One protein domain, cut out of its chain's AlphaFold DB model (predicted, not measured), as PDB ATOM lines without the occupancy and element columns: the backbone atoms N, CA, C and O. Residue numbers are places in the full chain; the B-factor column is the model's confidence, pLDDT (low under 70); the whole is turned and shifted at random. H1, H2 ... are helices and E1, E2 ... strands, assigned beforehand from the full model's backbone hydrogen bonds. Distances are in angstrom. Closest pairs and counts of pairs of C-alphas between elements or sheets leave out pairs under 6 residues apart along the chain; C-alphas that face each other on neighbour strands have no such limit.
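This is residues 7 to 71 of the 75 residues of an uncharacterized protein of Campylobacter portucalensis (UniProt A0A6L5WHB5). What shape does the backbone make? A two-stranded hairpin, E2 and E3, forms the middle of a flat, loosely built model with the one helix, H1, beside it, and a second two-stranded ribbon, E1 and E4, makes an arm at one end. The long stretch of residues 30 to 46, with no named element, swings out to the end away from that arm before H1 begins. What is it built of? The printed part has 65 residues with four named strands and one named helix in the order E1, E2, E3, H1, E4; both sheets are antiparallel, and the class is mixed, helices and strands, with 32 residues, under half, in named elements. It is only just loose, close to compact, with a radius of gyration of the C-alphas of 13.1 A and spans of 37 by 28 by 15 A.

Where is the hairpin? E2 is residues 14 to 18, 13.0 A from first to last C-alpha, and E3 is residues 25 to 29, 13.1 A. C-alpha 14 is at (7.036, 8.356, 98.242). Where are the other elements? E1, residues 7 to 11, is 13.2 A long and begins with C-alpha 7 at (9.702, -3.780, 82.773). H1, residues 47 to 57, is 15.2 A long. E4, residues 65 to 70, is 15.4 A long and ends with C-alpha 70 at (3.727, -1.925, 81.041).

How are E2 and E3 paired? They are an antiparallel hairpin, with 155 degrees between their directions. N 15 and O 28 are within hydrogen-bond range at 2.8 A, and so are N 17 and O 26 at 2.9 A. Where is H1? Its closest C-alpha pair with E2 is Ile 15 and Ile 53, 7.8 A apart. In H1 every O i to N i+4 pair is within hydrogen-bond range. What pairs with E1? E4 is its antiparallel neighbour, with 145 degrees between their directions; N 66 and O 10 are within hydrogen-bond range at 2.7 A. How does E1 stand to the hairpin? It runs on into E2 across a break of 2 residues, at 95 degrees, and E1 and E3 are apart.

How far does it reach? The two C-alphas farthest apart, those of Val 47 and Lys 71, are 39.7 A apart, while those of Ile 7 and Lys 71 are 9.4 A apart. Which link is long? The link from E3 to H1, 17 residues, is long; the printed part has no cut. Where is confidence low? The mean pLDDT of the printed part is 82.7, and residues 8 to 10 and 61 to 71 are under 70.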
ATOM      1  N   ILE A   7       9.574  -4.004  81.328       73.56
ATOM      2  CA  ILE A   7       9.702  -3.780  82.773       73.56
ATOM      3  C   ILE A   7      10.620  -2.575  82.954       73.56
ATOM      4  O   ILE A   7      11.721  -2.557  82.402       73.56
ATOM      5  N   GLU A   8      10.161  -1.579  83.705       66.31
ATOM      6  CA  GLU A   8      10.945  -0.392  84.047       66.31
ATOM      7  C   GLU A   8      11.145  -0.310  85.559       66.31
ATOM      8  O   GLU A   8      10.246  -0.620  86.343       66.31
ATOM      9  N   LEU A   9      12.353   0.094  85.941       62.22
ATOM     10  CA  LEU A   9      12.733   0.415  87.306       62.22
ATOM     11  C   LEU A   9      12.626   1.933  87.451       62.22
ATOM     12  O   LEU A   9      13.465   2.663  86.923       62.22
ATOM     13  N   ILE A  10      11.568   2.405  88.103       66.38
ATOM     14  CA  ILE A  10      11.319   3.831  88.317       66.38
ATOM     15  C   ILE A  10      11.758   4.176  89.729       66.38
ATOM     16  O   ILE A  10      11.542   3.410  90.658       66.38
ATOM     17  N   LYS A  11      12.391   5.329  89.918       70.00
ATOM     18  CA  LYS A  11      12.700   5.809  91.260       70.00
ATOM     19  C   LYS A  11      11.396   6.119  91.992       70.00
ATOM     20  O   LYS A  11      10.638   6.964  91.521       70.00
ATOM     21  N   ALA A  12      11.149   5.460  93.118       74.56
ATOM     22  CA  ALA A  12      10.011   5.820  93.954       74.56
ATOM     23  C   ALA A  12      10.267   7.205  94.576       74.56
ATOM     24  O   ALA A  12      11.391   7.509  94.987       74.56
ATOM     25  N   ASP A  13       9.238   8.044  94.672       79.44
ATOM     26  CA  ASP A  13       9.299   9.382  95.277       79.44
ATOM     27  C   ASP A  13       8.502   9.491  96.596       79.44
ATOM     28  O   ASP A  13       8.619  10.490  97.314       79.44
ATOM     29  N   PHE A  14       7.765   8.440  96.978       84.50
ATOM     30  CA  PHE A  14       7.036   8.356  98.242       84.50
ATOM     31  C   PHE A  14       7.012   6.949  98.858       84.50
ATOM     32  O   PHE A  14       7.188   5.927  98.199       84.50
ATOM     33  N   ILE A  15       6.703   6.912 100.152       83.69
ATOM     34  CA  ILE A  15       6.354   5.728 100.933       83.69
ATOM     35  C   ILE A  15       4.839   5.711 101.096       83.69
ATOM     36  O   ILE A  15       4.264   6.686 101.585       83.69
ATOM     37  N   SER A  16       4.187   4.606 100.749       87.69
ATOM     38  CA  SER A  16       2.780   4.414 101.100       87.69
ATOM     39  C   SER A  16       2.646   3.776 102.486       87.69
ATOM     40  O   SER A  16       3.239   2.733 102.770       87.69
ATOM     41  N   VAL A  17       1.843   4.391 103.359       88.69
ATOM     42  CA  VAL A  17       1.521   3.865 104.690       88.69
ATOM     43  C   VAL A  17       0.014   3.687 104.832       88.69
ATOM     44  O   VAL A  17      -0.768   4.634 104.744       88.69
ATOM     45  N   LYS A  18      -0.411   2.456 105.132       90.62
ATOM     46  CA  LYS A  18      -1.816   2.137 105.403       90.62
ATOM     47  C   LYS A  18      -2.165   2.386 106.868       90.62
ATOM     48  O   LYS A  18      -1.601   1.776 107.778       90.62
ATOM     49  N   CYS A  19      -3.142   3.251 107.117       92.44
ATOM     50  CA  CYS A  19      -3.627   3.521 108.462       92.44
ATOM     51  C   CYS A  19      -4.442   2.336 108.996       92.44
ATOM     52  O   CYS A  19      -5.509   2.015 108.476       92.44
ATOM     53  N   LYS A  20      -4.001   1.736 110.106       90.19
ATOM     54  CA  LYS A  20      -4.724   0.632 110.760       90.19
ATOM     55  C   LYS A  20      -6.112   1.035 111.284       90.19
ATOM     56  O   LYS A  20      -6.979   0.177 111.394       90.19
ATOM     57  N   LYS A  21      -6.328   2.316 111.619       93.56
ATOM     58  CA  LYS A  21      -7.591   2.798 112.208       93.56
ATOM     59  C   LYS A  21      -8.685   3.016 111.163       93.56
ATOM     60  O   LYS A  21      -9.790   2.529 111.350       93.56
ATOM     61  N   CYS A  22      -8.398   3.775 110.102       94.19
ATOM     62  CA  CYS A  22      -9.399   4.117 109.083       94.19
ATOM     63  C   CYS A  22      -9.259   3.317 107.783       94.19
ATOM     64  O   CYS A  22     -10.085   3.471 106.893       94.19
ATOM     65  N   GLY A  23      -8.200   2.518 107.633       93.19
ATOM     66  CA  GLY A  23      -7.885   1.813 106.389       93.19
ATOM     67  C   GLY A  23      -7.355   2.712 105.268       93.19
ATOM     68  O   GLY A  23      -6.912   2.182 104.252       93.19
ATOM     69  N   GLY A  24      -7.373   4.036 105.459       90.56
ATOM     70  CA  GLY A  24      -6.893   5.019 104.498       90.56
ATOM     71  C   GLY A  24      -5.395   4.898 104.249       90.56
ATOM     72  O   GLY A  24      -4.614   4.637 105.168       90.56
ATOM     73  N   GLU A  25      -5.013   5.095 102.999       92.50
ATOM     74  CA  GLU A  25      -3.634   5.083 102.537       92.50
ATOM     75  C   GLU A  25      -3.098   6.514 102.495       92.50
ATOM     76  O   GLU A  25      -3.816   7.444 102.120       92.50
ATOM     77  N   ILE A  26      -1.861   6.705 102.941       90.75
ATOM     78  CA  ILE A  26      -1.181   7.995 102.870       90.75
ATOM     79  C   ILE A  26       0.166   7.843 102.176       90.75
ATOM     80  O   ILE A  26       0.964   6.982 102.537       90.75
ATOM     81  N   ASN A  27       0.433   8.740 101.233       91.12
ATOM     82  CA  ASN A  27       1.718   8.822 100.555       91.12
ATOM     83  C   ASN A  27       2.583   9.864 101.262       91.12
ATOM     84  O   ASN A  27       2.206  11.031 101.397       91.12
ATOM     85  N   ILE A  28       3.733   9.424 101.756       87.69
ATOM     86  CA  ILE A  28       4.709  10.243 102.461       87.69
ATOM     87  C   ILE A  28       5.901  10.431 101.525       87.69
ATOM     88  O   ILE A  28       6.598   9.456 101.267       87.69
ATOM     89  N   PRO A  29       6.153  11.646 101.011       86.62
ATOM     90  CA  PRO A  29       7.314  11.897 100.162       86.62
ATOM     91  C   PRO A  29       8.621  11.492 100.853       86.62
ATOM     92  O   PRO A  29       8.765  11.721 102.060       86.62
ATOM     93  N   PHE A  30       9.585  10.948 100.106       84.88
ATOM     94  CA  PHE A  30      10.921  10.704 100.658       84.88
ATOM     95  C   PHE A  30      11.531  12.003 101.202       84.88
ATOM     96  O   PHE A  30      11.288  13.101 100.696       84.88
ATOM     97  N   GLY A  31      12.281  11.893 102.300       82.81
ATOM     98  CA  GLY A  31      12.835  13.041 103.023       82.81
ATOM     99  C   GLY A  31      11.851  13.767 103.952       82.81
ATOM    100  O   GLY A  31      12.277  14.617 104.738       82.81
ATOM    101  N   LYS A  32      10.549  13.439 103.935       87.00
ATOM    102  CA  LYS A  32       9.578  14.034 104.863       87.00
ATOM    103  C   LYS A  32       9.634  13.350 106.232       87.00
ATOM    104  O   LYS A  32       9.159  12.231 106.395       87.00
ATOM    105  N   ARG A  33      10.152  14.073 107.227       86.56
ATOM    106  CA  ARG A  33      10.275  13.613 108.623       86.56
ATOM    107  C   ARG A  33       9.101  14.035 109.503       86.56
ATOM    108  O   ARG A  33       8.362  14.965 109.171       86.56
ATOM    109  N   GLY A  34       8.975  13.383 110.660       88.50
ATOM    110  CA  GLY A  34       8.048  13.799 111.719       88.50
ATOM    111  C   GLY A  34       6.579  13.547 111.382       88.50
ATOM    112  O   GLY A  34       5.681  14.228 111.891       88.50
ATOM    113  N   VAL A  35       6.311  12.578 110.505       92.19
ATOM    114  CA  VAL A  35       4.947  12.169 110.171       92.19
ATOM    115  C   VAL A  35       4.406  11.280 111.290       92.19
ATOM    116  O   VAL A  35       4.523  10.060 111.274       92.19
ATOM    117  N   ASN A  36       3.792  11.929 112.275       94.12
ATOM    118  CA  ASN A  36       3.283  11.278 113.484       94.12
ATOM    119  C   ASN A  36       1.800  10.897 113.407       94.12
ATOM    120  O   ASN A  36       1.303  10.195 114.285       94.12
ATOM    121  N   PHE A  37       1.078  11.359 112.384       94.62
ATOM    122  CA  PHE A  37      -0.374  11.228 112.298       94.62
ATOM    123  C   PHE A  37      -0.826  10.843 110.896       94.62
ATOM    124  O   PHE A  37      -0.256  11.264 109.888       94.62
ATOM    125  N   CYS A  38      -1.916  10.087 110.837       94.38
ATOM    126  CA  CYS A  38      -2.626   9.804 109.606       94.38
ATOM    127  C   CYS A  38      -3.236  11.091 109.041       94.38
ATOM    128  O   CYS A  38      -4.117  11.680 109.663       94.38
ATOM    129  N   GLY A  39      -2.833  11.470 107.827       90.50
ATOM    130  CA  GLY A  39      -3.384  12.633 107.120       90.50
ATOM    131  C   GLY A  39      -4.870  12.523 106.754       90.50
ATOM    132  O   GLY A  39      -5.473  13.530 106.411       90.50
ATOM    133  N   VAL A  40      -5.468  11.327 106.847       93.88
ATOM    134  CA  VAL A  40      -6.891  11.094 106.539       93.88
ATOM    135  C   VAL A  40      -7.773  11.226 107.781       93.88
ATOM    136  O   VAL A  40      -8.769  11.935 107.760       93.88
ATOM    137  N   CYS A  41      -7.435  10.525 108.869       94.94
ATOM    138  CA  CYS A  41      -8.293  10.452 110.064       94.94
ATOM    139  C   CYS A  41      -7.703  11.122 111.313       94.94
ATOM    140  O   CYS A  41      -8.298  11.034 112.386       94.94
ATOM    141  N   GLY A  42      -6.509  11.714 111.214       94.62
ATOM    142  CA  GLY A  42      -5.811  12.370 112.324       94.62
ATOM    143  C   GLY A  42      -5.293  11.425 113.413       94.62
ATOM    144  O   GLY A  42      -4.724  11.880 114.400       94.62
ATOM    145  N   ALA A  43      -5.479  10.108 113.274       93.88
ATOM    146  CA  ALA A  43      -5.004   9.152 114.267       93.88
ATOM    147  C   ALA A  43      -3.476   9.121 114.320       93.88
ATOM    148  O   ALA A  43      -2.827   9.041 113.277       93.88
ATOM    149  N   GLY A  44      -2.921   9.131 115.531       93.81
ATOM    150  CA  GLY A  44      -1.485   8.967 115.739       93.81
ATOM    151  C   GLY A  44      -0.989   7.620 115.217       93.81
ATOM    152  O   GLY A  44      -1.652   6.590 115.383       93.81
ATOM    153  N   PHE A  45       0.177   7.631 114.583       91.69
ATOM    154  CA  PHE A  45       0.905   6.419 114.252       91.69
ATOM    155  C   PHE A  45       1.595   5.855 115.493       91.69
ATOM    156  O   PHE A  45       1.987   6.584 116.402       91.69
ATOM    157  N   GLY A  46       1.731   4.530 115.541       89.88
ATOM    158  CA  GLY A  46       2.525   3.880 116.579       89.88
ATOM    159  C   GLY A  46       4.006   4.232 116.431       89.88
ATOM    160  O   GLY A  46       4.480   4.460 115.320       89.88
ATOM    161  N   VAL A  47       4.743   4.212 117.543       90.44
ATOM    162  CA  VAL A  47       6.170   4.586 117.603       90.44
ATOM    163  C   VAL A  47       7.021   3.833 116.571       90.44
ATOM    164  O   VAL A  47       7.912   4.415 115.962       90.44
ATOM    165  N   SER A  48       6.723   2.554 116.322       88.38
ATOM    166  CA  SER A  48       7.419   1.748 115.312       88.38
ATOM    167  C   SER A  48       7.203   2.254 113.885       88.38
ATOM    168  O   SER A  48       8.144   2.277 113.100       88.38
ATOM    169  N   VAL A  49       5.983   2.683 113.555       87.19
ATOM    170  CA  VAL A  49       5.643   3.215 112.229       87.19
ATOM    171  C   VAL A  49       6.308   4.569 112.023       87.19
ATOM    172  O   VAL A  49       6.906   4.787 110.977       87.19
ATOM    173  N   VAL A  50       6.264   5.444 113.031       90.75
ATOM    174  CA  VAL A  50       6.948   6.747 112.989       90.75
ATOM    175  C   VAL A  50       8.443   6.561 112.747       90.75
ATOM    176  O   VAL A  50       8.991   7.155 111.826       90.75
ATOM    177  N   ARG A  51       9.085   5.671 113.514       90.88
ATOM    178  CA  ARG A  51      10.508   5.376 113.342       90.88
ATOM    179  C   ARG A  51      10.819   4.830 111.949       90.88
ATOM    180  O   ARG A  51      11.789   5.258 111.350       90.88
ATOM    181  N   TYR A  52       9.989   3.932 111.421       88.44
ATOM    182  CA  TYR A  52      10.186   3.388 110.077       88.44
ATOM    183  C   TYR A  52      10.086   4.469 108.992       88.44
ATOM    184  O   TYR A  52      10.896   4.491 108.070       88.44
ATOM    185  N   ILE A  53       9.131   5.396 109.127       88.38
ATOM    186  CA  ILE A  53       9.005   6.542 108.221       88.38
ATOM    187  C   ILE A  53      10.263   7.417 108.284       88.38
ATOM    188  O   ILE A  53      10.799   7.776 107.239       88.38
ATOM    189  N   ASP A  54      10.752   7.738 109.484       89.31
ATOM    190  CA  ASP A  54      11.944   8.575 109.652       89.31
ATOM    191  C   ASP A  54      13.226   7.873 109.169       89.31
ATOM    192  O   ASP A  54      14.060   8.512 108.527       89.31
ATOM    193  N   ASP A  55      13.377   6.571 109.430       87.69
ATOM    194  CA  ASP A  55      14.504   5.762 108.953       87.69
ATOM    195  C   ASP A  55      14.542   5.761 107.419       87.69
ATOM    196  O   ASP A  55      15.588   6.022 106.827       87.69
ATOM    197  N   ILE A  56      13.390   5.578 106.765       82.94
ATOM    198  CA  ILE A  56      13.301   5.655 105.307       82.94
ATOM    199  C   ILE A  56      13.542   7.077 104.787       82.94
ATOM    200  O   ILE A  56      14.211   7.253 103.773       82.94
ATOM    201  N   ALA A  57      13.045   8.107 105.472       81.38
ATOM    202  CA  ALA A  57      13.289   9.495 105.084       81.38
ATOM    203  C   ALA A  57      14.781   9.886 105.140       81.38
ATOM    204  O   ALA A  57      15.155  10.916 104.581       81.38
ATOM    205  N   ASN A  58      15.621   9.093 105.813       80.88
ATOM    206  CA  ASN A  58      17.070   9.279 105.878       80.88
ATOM    207  C   ASN A  58      17.849   8.484 104.829       80.88
ATOM    208  O   ASN A  58      19.060   8.686 104.718       80.88
ATOM    209  N   LEU A  59      17.196   7.588 104.093       77.00
ATOM    210  CA  LEU A  59      17.869   6.806 103.070       77.00
ATOM    211  C   LEU A  59      18.178   7.675 101.835       77.00
ATOM    212  O   LEU A  59      17.422   8.604 101.521       77.00
ATOM    213  N   PRO A  60      19.300   7.414 101.142       72.19
ATOM    214  CA  PRO A  60      19.632   8.090  99.896       72.19
ATOM    215  C   PRO A  60      18.493   7.921  98.882       72.19
ATOM    216  O   PRO A  60      17.997   6.817  98.652       72.19
ATOM    217  N   ASN A  61      18.059   9.018  98.254       63.47
ATOM    218  CA  ASN A  61      16.929   8.988  97.317       63.47
ATOM    219  C   ASN A  61      17.178   8.055  96.106       63.47
ATOM    220  O   ASN A  61      16.268   7.790  95.334       63.47
ATOM    221  N   ASP A  62      18.411   7.647  95.839       65.12
ATOM    222  CA  ASP A  62      18.837   6.738  94.772       65.12
ATOM    223  C   ASP A  62      18.632   5.243  95.078       65.12
ATOM    224  O   ASP A  62      18.805   4.425  94.177       65.12
ATOM    225  N   GLU A  63      18.194   4.872  96.287       63.19
ATOM    226  CA  GLU A  63      18.064   3.459  96.685       63.19
ATOM    227  C   GLU A  63      16.680   2.829  96.434       63.19
ATOM    228  O   GLU A  63      16.553   1.603  96.466       63.19
ATOM    229  N   PHE A  64      15.636   3.618  96.155       64.50
ATOM    230  CA  PHE A  64      14.273   3.087  96.017       64.50
ATOM    231  C   PHE A  64      13.821   2.946  94.573       64.50
ATOM    232  O   PHE A  64      13.767   3.918  93.820       64.50
ATOM    233  N   VAL A  65      13.405   1.729  94.227       58.25
ATOM    234  CA  VAL A  65      12.914   1.377  92.899       58.25
ATOM    235  C   VAL A  65      11.483   0.846  92.984       58.25
ATOM    236  O   VAL A  65      11.227  -0.188  93.597       58.25
ATOM    237  N   GLU A  66      10.549   1.540  92.344       63.66
ATOM    238  CA  GLU A  66       9.244   1.023  91.947       63.66
ATOM    239  C   GLU A  66       9.390   0.193  90.661       63.66
ATOM    240  O   GLU A  66      10.075   0.586  89.715       63.66
ATOM    241  N   ILE A  67       8.736  -0.969  90.612       61.72
ATOM    242  CA  ILE A  67       8.709  -1.819  89.418       61.72
ATOM    243  C   ILE A  67       7.396  -1.569  88.681       61.72
ATOM    244  O   ILE A  67       6.335  -2.019  89.121       61.72
ATOM    245  N   SER A  68       7.466  -0.908  87.527       60.06
ATOM    246  CA  SER A  68       6.306  -0.709  86.659       60.06
ATOM    247  C   SER A  68       6.265  -1.767  85.555       60.06
ATOM    248  O   SER A  68       7.234  -1.975  84.821       60.06
ATOM    249  N   ILE A  69       5.122  -2.449  85.424       68.19
ATOM    250  CA  ILE A  69       4.870  -3.440  84.367       68.19
ATOM    251  C   ILE A  69       3.945  -2.811  83.327       68.19
ATOM    252  O   ILE A  69       2.748  -2.646  83.571       68.19
ATOM    253  N   ILE A  70       4.489  -2.506  82.150       68.00
ATOM    254  CA  ILE A  70       3.727  -1.925  81.041       68.00
ATOM    255  C   ILE A  70       3.124  -3.061  80.202       68.00
ATOM    256  O   ILE A  70       3.824  -3.980  79.765       68.00
ATOM    257  N   LYS A  71       1.807  -2.998  79.983       67.62
ATOM    258  CA  LYS A  71       1.043  -3.920  79.131       67.62
ATOM    259  C   LYS A  71       0.330  -3.105  78.054       67.62
ATOM    260  O   LYS A  71      -0.432  -2.210  78.405       67.62
TER     261      LYS A  71